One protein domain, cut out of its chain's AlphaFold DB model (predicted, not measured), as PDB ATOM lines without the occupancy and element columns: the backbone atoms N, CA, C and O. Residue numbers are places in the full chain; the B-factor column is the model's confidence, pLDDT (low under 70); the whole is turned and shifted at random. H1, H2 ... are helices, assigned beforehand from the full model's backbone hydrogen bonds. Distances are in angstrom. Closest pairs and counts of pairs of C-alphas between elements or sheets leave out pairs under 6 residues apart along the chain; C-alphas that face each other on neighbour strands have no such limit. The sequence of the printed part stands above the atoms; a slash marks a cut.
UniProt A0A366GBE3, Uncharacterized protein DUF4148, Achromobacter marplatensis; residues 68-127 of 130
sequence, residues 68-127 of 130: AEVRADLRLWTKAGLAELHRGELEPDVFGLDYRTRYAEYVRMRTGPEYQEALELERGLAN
ATOM      1  N   ALA A  68     169.309 177.506 267.213       94.31
ATOM      2  CA  ALA A  68     169.892 176.610 268.211       94.31
ATOM      3  C   ALA A  68     171.205 175.990 267.711       94.31
ATOM      4  O   ALA A  68     172.179 175.961 268.453       94.31
ATOM      5  N   GLU A  69     171.262 175.583 266.440       94.94
ATOM      6  CA  GLU A  69     172.488 175.065 265.818       94.94
ATOM      7  C   GLU A  69     173.584 176.130 265.749       94.94
ATOM      8  O   GLU A  69     174.729 175.854 266.092       94.94
ATOM      9  N   VAL A  70     173.235 177.373 265.396       95.88
ATOM     10  CA  VAL A  70     174.197 178.489 265.398       95.88
ATOM     11  C   VAL A  70     174.778 178.721 266.795       95.88
ATOM     12  O   VAL A  70     175.984 178.913 266.937       95.88
ATOM     13  N   ARG A  71     173.947 178.683 267.844       96.31
ATOM     14  CA  ARG A  71     174.425 178.865 269.224       96.31
ATOM     15  C   ARG A  71     175.249 177.680 269.722       96.31
ATOM     16  O   ARG A  71     176.231 177.899 270.428       96.31
ATOM     17  N   ALA A  72     174.905 176.457 269.322       97.25
ATOM     18  CA  ALA A  72     175.710 175.277 269.609       97.25
ATOM     19  C   ALA A  72     177.108 175.389 268.973       97.25
ATOM     20  O   ALA A  72     178.107 175.264 269.681       97.25
ATOM     21  N   ASP A  73     177.191 175.736 267.682       97.31
ATOM     22  CA  ASP A  73     178.468 175.990 267.000       97.31
ATOM     23  C   ASP A  73     179.270 177.105 267.702       97.31
ATOM     24  O   ASP A  73     180.468 176.945 267.940       97.31
ATOM     25  N   LEU A  74     178.619 178.207 268.102       97.00
ATOM     26  CA  LEU A  74     179.276 179.325 268.792       97.00
ATOM     27  C   LEU A  74     179.870 178.919 270.151       97.00
ATOM     28  O   LEU A  74     180.963 179.367 270.515       97.00
ATOM     29  N   ARG A  75     179.183 178.055 270.906       96.88
ATOM     30  CA  ARG A  75     179.716 177.507 272.162       96.88
ATOM     31  C   ARG A  75     180.970 176.686 271.916       96.88
ATOM     32  O   ARG A  75     181.955 176.877 272.625       96.88
ATOM     33  N   LEU A  76     180.957 175.808 270.913       98.06
ATOM     34  CA  LEU A  76     182.124 174.994 270.574       98.06
ATOM     35  C   LEU A  76     183.287 175.850 270.064       98.06
ATOM     36  O   LEU A  76     184.425 175.621 270.461       98.06
ATOM     37  N   TRP A  77     183.004 176.869 269.253       97.00
ATOM     38  CA  TRP A  77     183.988 177.846 268.778       97.00
ATOM     39  C   TRP A  77     184.679 178.575 269.936       97.00
ATOM     40  O   TRP A  77     185.905 178.699 269.977       97.00
ATOM     41  N   THR A  78     183.888 179.010 270.919       96.19
ATOM     42  CA  THR A  78     184.393 179.662 272.134       96.19
ATOM     43  C   THR A  78     185.197 178.682 272.989       96.19
ATOM     44  O   THR A  78     186.297 179.010 273.417       96.19
ATOM     45  N   LYS A  79     184.695 177.454 273.179       96.81
ATOM     46  CA  LYS A  79     185.364 176.389 273.944       96.81
ATOM     47  C   LYS A  79     186.697 175.964 273.324       96.81
ATOM     48  O   LYS A  79     187.630 175.662 274.056       96.81
ATOM     49  N   ALA A  80     186.799 175.977 271.997       96.88
ATOM     50  CA  ALA A  80     188.040 175.719 271.272       96.88
ATOM     51  C   ALA A  80     189.036 176.893 271.333       96.88
ATOM     52  O   ALA A  80     190.158 176.760 270.856       96.88
ATOM     53  N   GLY A  81     188.640 178.049 271.880       95.31
ATOM     54  CA  GLY A  81     189.475 179.248 271.975       95.31
ATOM     55  C   GLY A  81     189.571 180.062 270.678       95.31
ATOM     56  O   GLY A  81     190.351 181.007 270.596       95.31
ATOM     57  N   LEU A  82     188.781 179.746 269.647       95.06
ATOM     58  CA  LEU A  82     188.811 180.487 268.377       95.06
ATOM     59  C   LEU A  82     188.255 181.912 268.516       95.06
ATOM     60  O   LEU A  82     188.668 182.813 267.788       95.06
ATOM     61  N   ALA A  83     187.354 182.142 269.478       93.00
ATOM     62  CA  ALA A  83     186.860 183.482 269.800       93.00
ATOM     63  C   ALA A  83     187.974 184.406 270.316       93.00
ATOM     64  O   ALA A  83     187.898 185.617 270.143       93.00
ATOM     65  N   GLU A  84     189.018 183.845 270.929       90.69
ATOM     66  CA  GLU A  84     190.109 184.614 271.533       90.69
ATOM     67  C   GLU A  84     191.030 185.227 270.487       90.69
ATOM     68  O   GLU A  84     191.475 186.361 270.649       90.69
ATOM     69  N   LEU A  85     191.238 184.497 269.390       90.25
ATOM     70  CA  LEU A  85     192.020 184.947 268.244       90.25
ATOM     71  C   LEU A  85     191.451 186.221 267.604       90.25
ATOM     72  O   LEU A  85     192.194 186.967 266.982       90.25
ATOM     73  N   HIS A  86     190.154 186.482 267.783       81.06
ATOM     74  CA  HIS A  86     189.442 187.608 267.176       81.06
ATOM     75  C   HIS A  86     189.290 188.821 268.116       81.06
ATOM     76  O   HIS A  86     188.601 189.772 267.762       81.06
ATOM     77  N   ARG A  87     189.874 188.807 269.326       79.88
ATOM     78  CA  ARG A  87     189.698 189.895 270.317       79.88
ATOM     79  C   ARG A  87     190.619 191.112 270.119       79.88
ATOM     80  O   ARG A  87     190.497 192.062 270.887       79.88
ATOM     81  N   GLY A  88     191.541 191.088 269.153       75.06
ATOM     82  CA  GLY A  88     192.490 192.179 268.876       75.06
ATOM     83  C   GLY A  88     192.163 192.990 267.615       75.06
ATOM     84  O   GLY A  88     191.243 192.658 266.879       75.06
ATOM     85  N   GLU A  89     192.949 194.042 267.355       68.69
ATOM     86  CA  GLU A  89     192.855 194.871 266.133       68.69
ATOM     87  C   GLU A  89     193.437 194.187 264.881       68.69
ATOM     88  O   GLU A  89     193.236 194.654 263.764       68.69
ATOM     89  N   LEU A  90     194.168 193.085 265.063       72.75
ATOM     90  CA  LEU A  90     194.772 192.309 263.986       72.75
ATOM     91  C   LEU A  90     193.877 191.122 263.631       72.75
ATOM     92  O   LEU A  90     193.412 190.404 264.519       72.75
ATOM     93  N   GLU A  91     193.677 190.895 262.333       79.19
ATOM     94  CA  GLU A  91     193.025 189.680 261.851       79.19
ATOM     95  C   GLU A  91     193.808 188.443 262.325       79.19
ATOM     96  O   GLU A  91     195.044 188.442 262.286       79.19
ATOM     97  N   PRO A  92     193.118 187.377 262.772       85.62
ATOM     98  CA  PRO A  92     193.778 186.124 263.089       85.62
ATOM     99  C   PRO A  92     194.578 185.620 261.892       85.62
ATOM    100  O   PRO A  92     194.052 185.539 260.782       85.62
ATOM    101  N   ASP A  93     195.808 185.170 262.125       90.19
ATOM    102  CA  ASP A  93     196.506 184.354 261.136       90.19
ATOM    103  C   ASP A  93     195.801 182.992 261.018       90.19
ATOM    104  O   ASP A  93     196.055 182.057 261.782       90.19
ATOM    105  N   VAL A  94     194.888 182.892 260.051       90.62
ATOM    106  CA  VAL A  94     194.099 181.682 259.771       90.62
ATOM    107  C   VAL A  94     194.948 180.517 259.250       90.62
ATOM    108  O   VAL A  94     194.501 179.367 259.278       90.62
ATOM    109  N   PHE A  95     196.175 180.781 258.793       92.62
ATOM    110  CA  PHE A  95     197.119 179.754 258.349       92.62
ATOM    111  C   PHE A  95     198.086 179.328 259.459       92.62
ATOM    112  O   PHE A  95     198.684 178.248 259.376       92.62
ATOM    113  N   GLY A  96     198.196 180.136 260.513       93.38
ATOM    114  CA  GLY A  96     199.044 179.900 261.667       93.38
ATOM    115  C   GLY A  96     198.741 178.582 262.381       93.38
ATOM    116  O   GLY A  96     197.608 178.085 262.418       93.38
ATOM    117  N   LEU A  97     199.777 178.005 262.995       94.81
ATOM    118  CA  LEU A  97     199.664 176.757 263.758       94.81
ATOM    119  C   LEU A  97     198.617 176.856 264.878       94.81
ATOM    120  O   LEU A  97     197.891 175.895 265.138       94.81
ATOM    121  N   ASP A  98     198.534 178.021 265.516       93.19
ATOM    122  CA  ASP A  98     197.647 178.265 266.649       93.19
ATOM    123  C   ASP A  98     196.164 178.246 266.225       93.19
ATOM    124  O   ASP A  98     195.345 177.559 266.840       93.19
ATOM    125  N   TYR A  99     195.822 178.889 265.097       95.12
ATOM    126  CA  TYR A  99     194.480 178.804 264.511       95.12
ATOM    127  C   TYR A  99     194.142 177.370 264.105       95.12
ATOM    128  O   TYR A  99     193.095 176.851 264.486       95.12
ATOM    129  N   ARG A 100     195.039 176.696 263.372       96.25
ATOM    130  CA  ARG A 100     194.802 175.332 262.871       96.25
ATOM    131  C   ARG A 100     194.584 174.318 263.993       96.25
ATOM    132  O   ARG A 100     193.702 173.473 263.866       96.25
ATOM    133  N   THR A 101     195.346 174.414 265.082       97.19
ATOM    134  CA  THR A 101     195.199 173.537 266.256       97.19
ATOM    135  C   THR A 101     193.835 173.734 266.917       97.19
ATOM    136  O   THR A 101     193.094 172.770 267.108       97.19
ATOM    137  N   ARG A 102     193.442 174.984 267.193       97.50
ATOM    138  CA  ARG A 102     192.129 175.285 267.790       97.50
ATOM    139  C   ARG A 102     190.973 174.938 266.858       97.50
ATOM    140  O   ARG A 102     189.952 174.412 267.295       97.50
ATOM    141  N   TYR A 103     191.139 175.176 265.561       96.94
ATOM    142  CA  TYR A 103     190.156 174.803 264.552       96.94
ATOM    143  C   TYR A 103     189.967 173.286 264.474       96.94
ATOM    144  O   TYR A 103     188.832 172.824 264.380       96.94
ATOM    145  N   ALA A 104     191.040 172.499 264.588       97.75
ATOM    146  CA  ALA A 104     190.941 171.043 264.661       97.75
ATOM    147  C   ALA A 104     190.146 170.581 265.897       97.75
ATOM    148  O   ALA A 104     189.281 169.715 265.762       97.75
ATOM    149  N   GLU A 105     190.354 171.198 267.066       98.12
ATOM    150  CA  GLU A 105     189.552 170.912 268.267       98.12
ATOM    151  C   GLU A 105     188.074 171.281 268.095       98.12
ATOM    152  O   GLU A 105     187.189 170.506 268.464       98.12
ATOM    153  N   TYR A 106     187.785 172.435 267.484       98.12
ATOM    154  CA  TYR A 106     186.417 172.813 267.128       98.12
ATOM    155  C   TYR A 106     185.768 171.773 266.211       98.12
ATOM    156  O   TYR A 106     184.652 171.332 266.484       98.12
ATOM    157  N   VAL A 107     186.466 171.342 265.154       98.25
ATOM    158  CA  VAL A 107     185.962 170.322 264.226       98.25
ATOM    159  C   VAL A 107     185.714 169.003 264.957       98.25
ATOM    160  O   VAL A 107     184.636 168.439 264.795       98.25
ATOM    161  N   ARG A 108     186.646 168.559 265.814       97.94
ATOM    162  CA  ARG A 108     186.504 167.336 266.618       97.94
ATOM    163  C   ARG A 108     185.225 167.369 267.455       97.94
ATOM    164  O   ARG A 108     184.408 166.460 267.334       97.94
ATOM    165  N   MET A 109     185.027 168.429 268.244       97.94
ATOM    166  CA  MET A 109     183.832 168.588 269.085       97.94
ATOM    167  C   MET A 109     182.553 168.720 268.254       97.94
ATOM    168  O   MET A 109     181.516 168.173 268.619       97.94
ATOM    169  N   ARG A 110     182.613 169.425 267.119       97.75
ATOM    170  CA  ARG A 110     181.461 169.617 266.227       97.75
ATOM    171  C   ARG A 110     180.991 168.309 265.591       97.75
ATOM    172  O   ARG A 110     179.804 168.146 265.332       97.75
ATOM    173  N   THR A 111     181.917 167.393 265.327       97.38
ATOM    174  CA  THR A 111     181.616 166.053 264.800       97.38
ATOM    175  C   THR A 111     181.309 165.021 265.888       97.38
ATOM    176  O   THR A 111     180.908 163.906 265.564       97.38
ATOM    177  N   GLY A 112     181.518 165.373 267.159       96.31
ATOM    178  CA  GLY A 112     181.356 164.494 268.310       96.31
ATOM    179  C   GLY A 112     180.018 164.655 269.046       96.31
ATOM    180  O   GLY A 112     179.159 165.450 268.642       96.31
ATOM    181  N   PRO A 113     179.825 163.902 270.146       97.50
ATOM    182  CA  PRO A 113     178.660 164.041 271.022       97.50
ATOM    183  C   PRO A 113     178.553 165.437 271.651       97.50
ATOM    184  O   PRO A 113     177.444 165.889 271.930       97.50
ATOM    185  N   GLU A 114     179.667 166.163 271.792       96.81
ATOM    186  CA  GLU A 114     179.690 167.503 272.381       96.81
ATOM    187  C   GLU A 114     178.788 168.497 271.626       96.81
ATOM    188  O   GLU A 114     178.214 169.404 272.234       96.81
ATOM    189  N   TYR A 115     178.619 168.330 270.307       97.44
ATOM    190  CA  TYR A 115     177.687 169.145 269.525       97.44
ATOM    191  C   TYR A 115     176.223 168.841 269.847       97.44
ATOM    192  O   TYR A 115     175.412 169.766 269.931       97.44
ATOM    193  N   GLN A 116     175.878 167.566 270.041       95.94
ATOM    194  CA  GLN A 116     174.507 167.167 270.372       95.94
ATOM    195  C   GLN A 116     174.115 167.689 271.752       95.94
ATOM    196  O   GLN A 116     173.056 168.297 271.891       95.94
ATOM    197  N   GLU A 117     175.007 167.571 272.735       95.25
ATOM    198  CA  GLU A 117     174.807 168.140 274.071       95.25
ATOM    199  C   GLU A 117     174.599 169.659 274.009       95.25
ATOM    200  O   GLU A 117     173.643 170.196 274.574       95.25
ATOM    201  N   ALA A 118     175.456 170.373 273.268       95.44
ATOM    202  CA  ALA A 118     175.321 171.816 273.092       95.44
ATOM    203  C   ALA A 118     173.989 172.194 272.420       95.44
ATOM    204  O   ALA A 118     173.349 173.170 272.813       95.44
ATOM    205  N   LEU A 119     173.547 171.413 271.433       95.88
ATOM    206  CA  LEU A 119     172.288 171.627 270.729       95.88
ATOM    207  C   LEU A 119     171.070 171.377 271.625       95.88
ATOM    208  O   LEU A 119     170.099 172.133 271.563       95.88
ATOM    209  N   GLU A 120     171.107 170.343 272.461       94.06
ATOM    210  CA  GLU A 120     170.045 170.037 273.421       94.06
ATOM    211  C   GLU A 120     169.910 171.125 274.483       94.06
ATOM    212  O   GLU A 120     168.798 171.599 274.728       94.06
ATOM    213  N   LEU A 121     171.032 171.594 275.035       92.19
ATOM    214  CA  LEU A 121     171.056 172.726 275.961       92.19
ATOM    215  C   LEU A 121     170.422 173.967 275.323       92.19
ATOM    216  O   LEU A 121     169.553 174.606 275.913       92.19
ATOM    217  N   GLU A 122     170.802 174.287 274.085       94.12
ATOM    218  CA  GLU A 122     170.272 175.449 273.369       94.12
ATOM    219  C   GLU A 122     168.792 175.325 272.997       94.12
ATOM    220  O   GLU A 122     168.075 176.331 272.953       94.12
ATOM    221  N   ARG A 123     168.310 174.106 272.743       91.75
ATOM    222  CA  ARG A 123     166.886 173.827 272.513       91.75
ATOM    223  C   ARG A 123     166.077 173.916 273.805       91.75
ATOM    224  O   ARG A 123     164.967 174.438 273.762       91.75
ATOM    225  N   GLY A 124     166.624 173.453 274.929       87.06
ATOM    226  CA  GLY A 124     166.011 173.587 276.252       87.06
ATOM    227  C   GLY A 124     165.871 175.049 276.672       87.06
ATOM    228  O   GLY A 124     164.786 175.488 277.027       87.06
ATOM    229  N   LEU A 125     166.932 175.847 276.514       80.12
ATOM    230  CA  LEU A 125     166.899 177.288 276.803       80.12
ATOM    231  C   LEU A 125     165.936 178.065 275.893       80.12
ATOM    232  O   LEU A 125     165.371 179.077 276.300       80.12
ATOM    233  N   ALA A 126     165.752 177.615 274.650       71.12
ATOM    234  CA  ALA A 126     164.820 178.231 273.711       71.12
ATOM    235  C   ALA A 126     163.349 177.860 273.968       71.12
ATOM    236  O   ALA A 126     162.471 178.497 273.386       71.12
ATOM    237  N   ASN A 127     163.076 176.850 274.801       64.06
ATOM    238  CA  ASN A 127     161.728 176.385 275.109       64.06
ATOM    239  C   ASN A 127     161.475 176.413 276.629       64.06
ATOM    240  O   ASN A 127     161.653 175.393 277.292       64.06
TER     241      ASN A 127
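Overview. This is residues 68 to 127 of the 130 residues of the protein "Uncharacterized protein DUF4148" of Achromobacter marplatensis (UniProt A0A366GBE3). The two longer helices, H2 and H3, meet near their ends in a wide V with its corner at Gly 112, and the shorter H1 sits inside the opening, touching both. A long loop, residues 80 to 96, leads from the end of H1 to the far end of H2, and its residues 86 to 91 stick out. The printed part has 60 residues with three named helices, H1, H2 and H3 in that order along the chain, and no named strand; the class is all helix. The whole is flat, spanning 38 by 23 by 12 A, and only just loose, close to compact, with a radius of gyration of the C-alphas of 12.7 A.

Arrangement. H2, residues 97 to 111, touches H1, residues 68 to 79, with residues 106 to 110 alone. Their closest C-alphas, of Trp 77 and Tyr 106, are 5.8 A apart. H1 and H2 form a helical hairpin, running opposite ways at a steep tilt of 39 degrees. H3, residues 113 to 126, touches H1, the closest C-alphas being those of Ala 72 and Ala 118, 4.9 A apart. These two run opposite ways at a steep tilt of 55 degrees. H2 and H3 are close but not clearly touching, with the closest C-alphas, of Met 109 and Tyr 115, 6.2 A apart. Their lines stand about perpendicular, but only just, at 71 degrees. In H1, H2 and H3 every O i to N i+4 pair is within hydrogen-bond range.

Along the chain. H2 is 21.0 A long from first to last C-alpha, beginning at C-alpha 97 (199.664, 176.757, 263.758). H3 is 20.0 A long and ends at C-alpha 126 (164.820, 178.231, 273.711). H1 is 16.5 A long and begins at C-alpha 68 (169.892, 176.610, 268.211).

Size, cuts and confidence. The two C-alphas farthest apart, of Gly 96 and Asn 127, are 39.8 A apart. The printed part has no cut. The link from H1 to H2 is long, with 17 residues, and the link from H2 to H3 is tight. The mean pLDDT of the printed part is 92.1, and residues 89 and 127 are under 70.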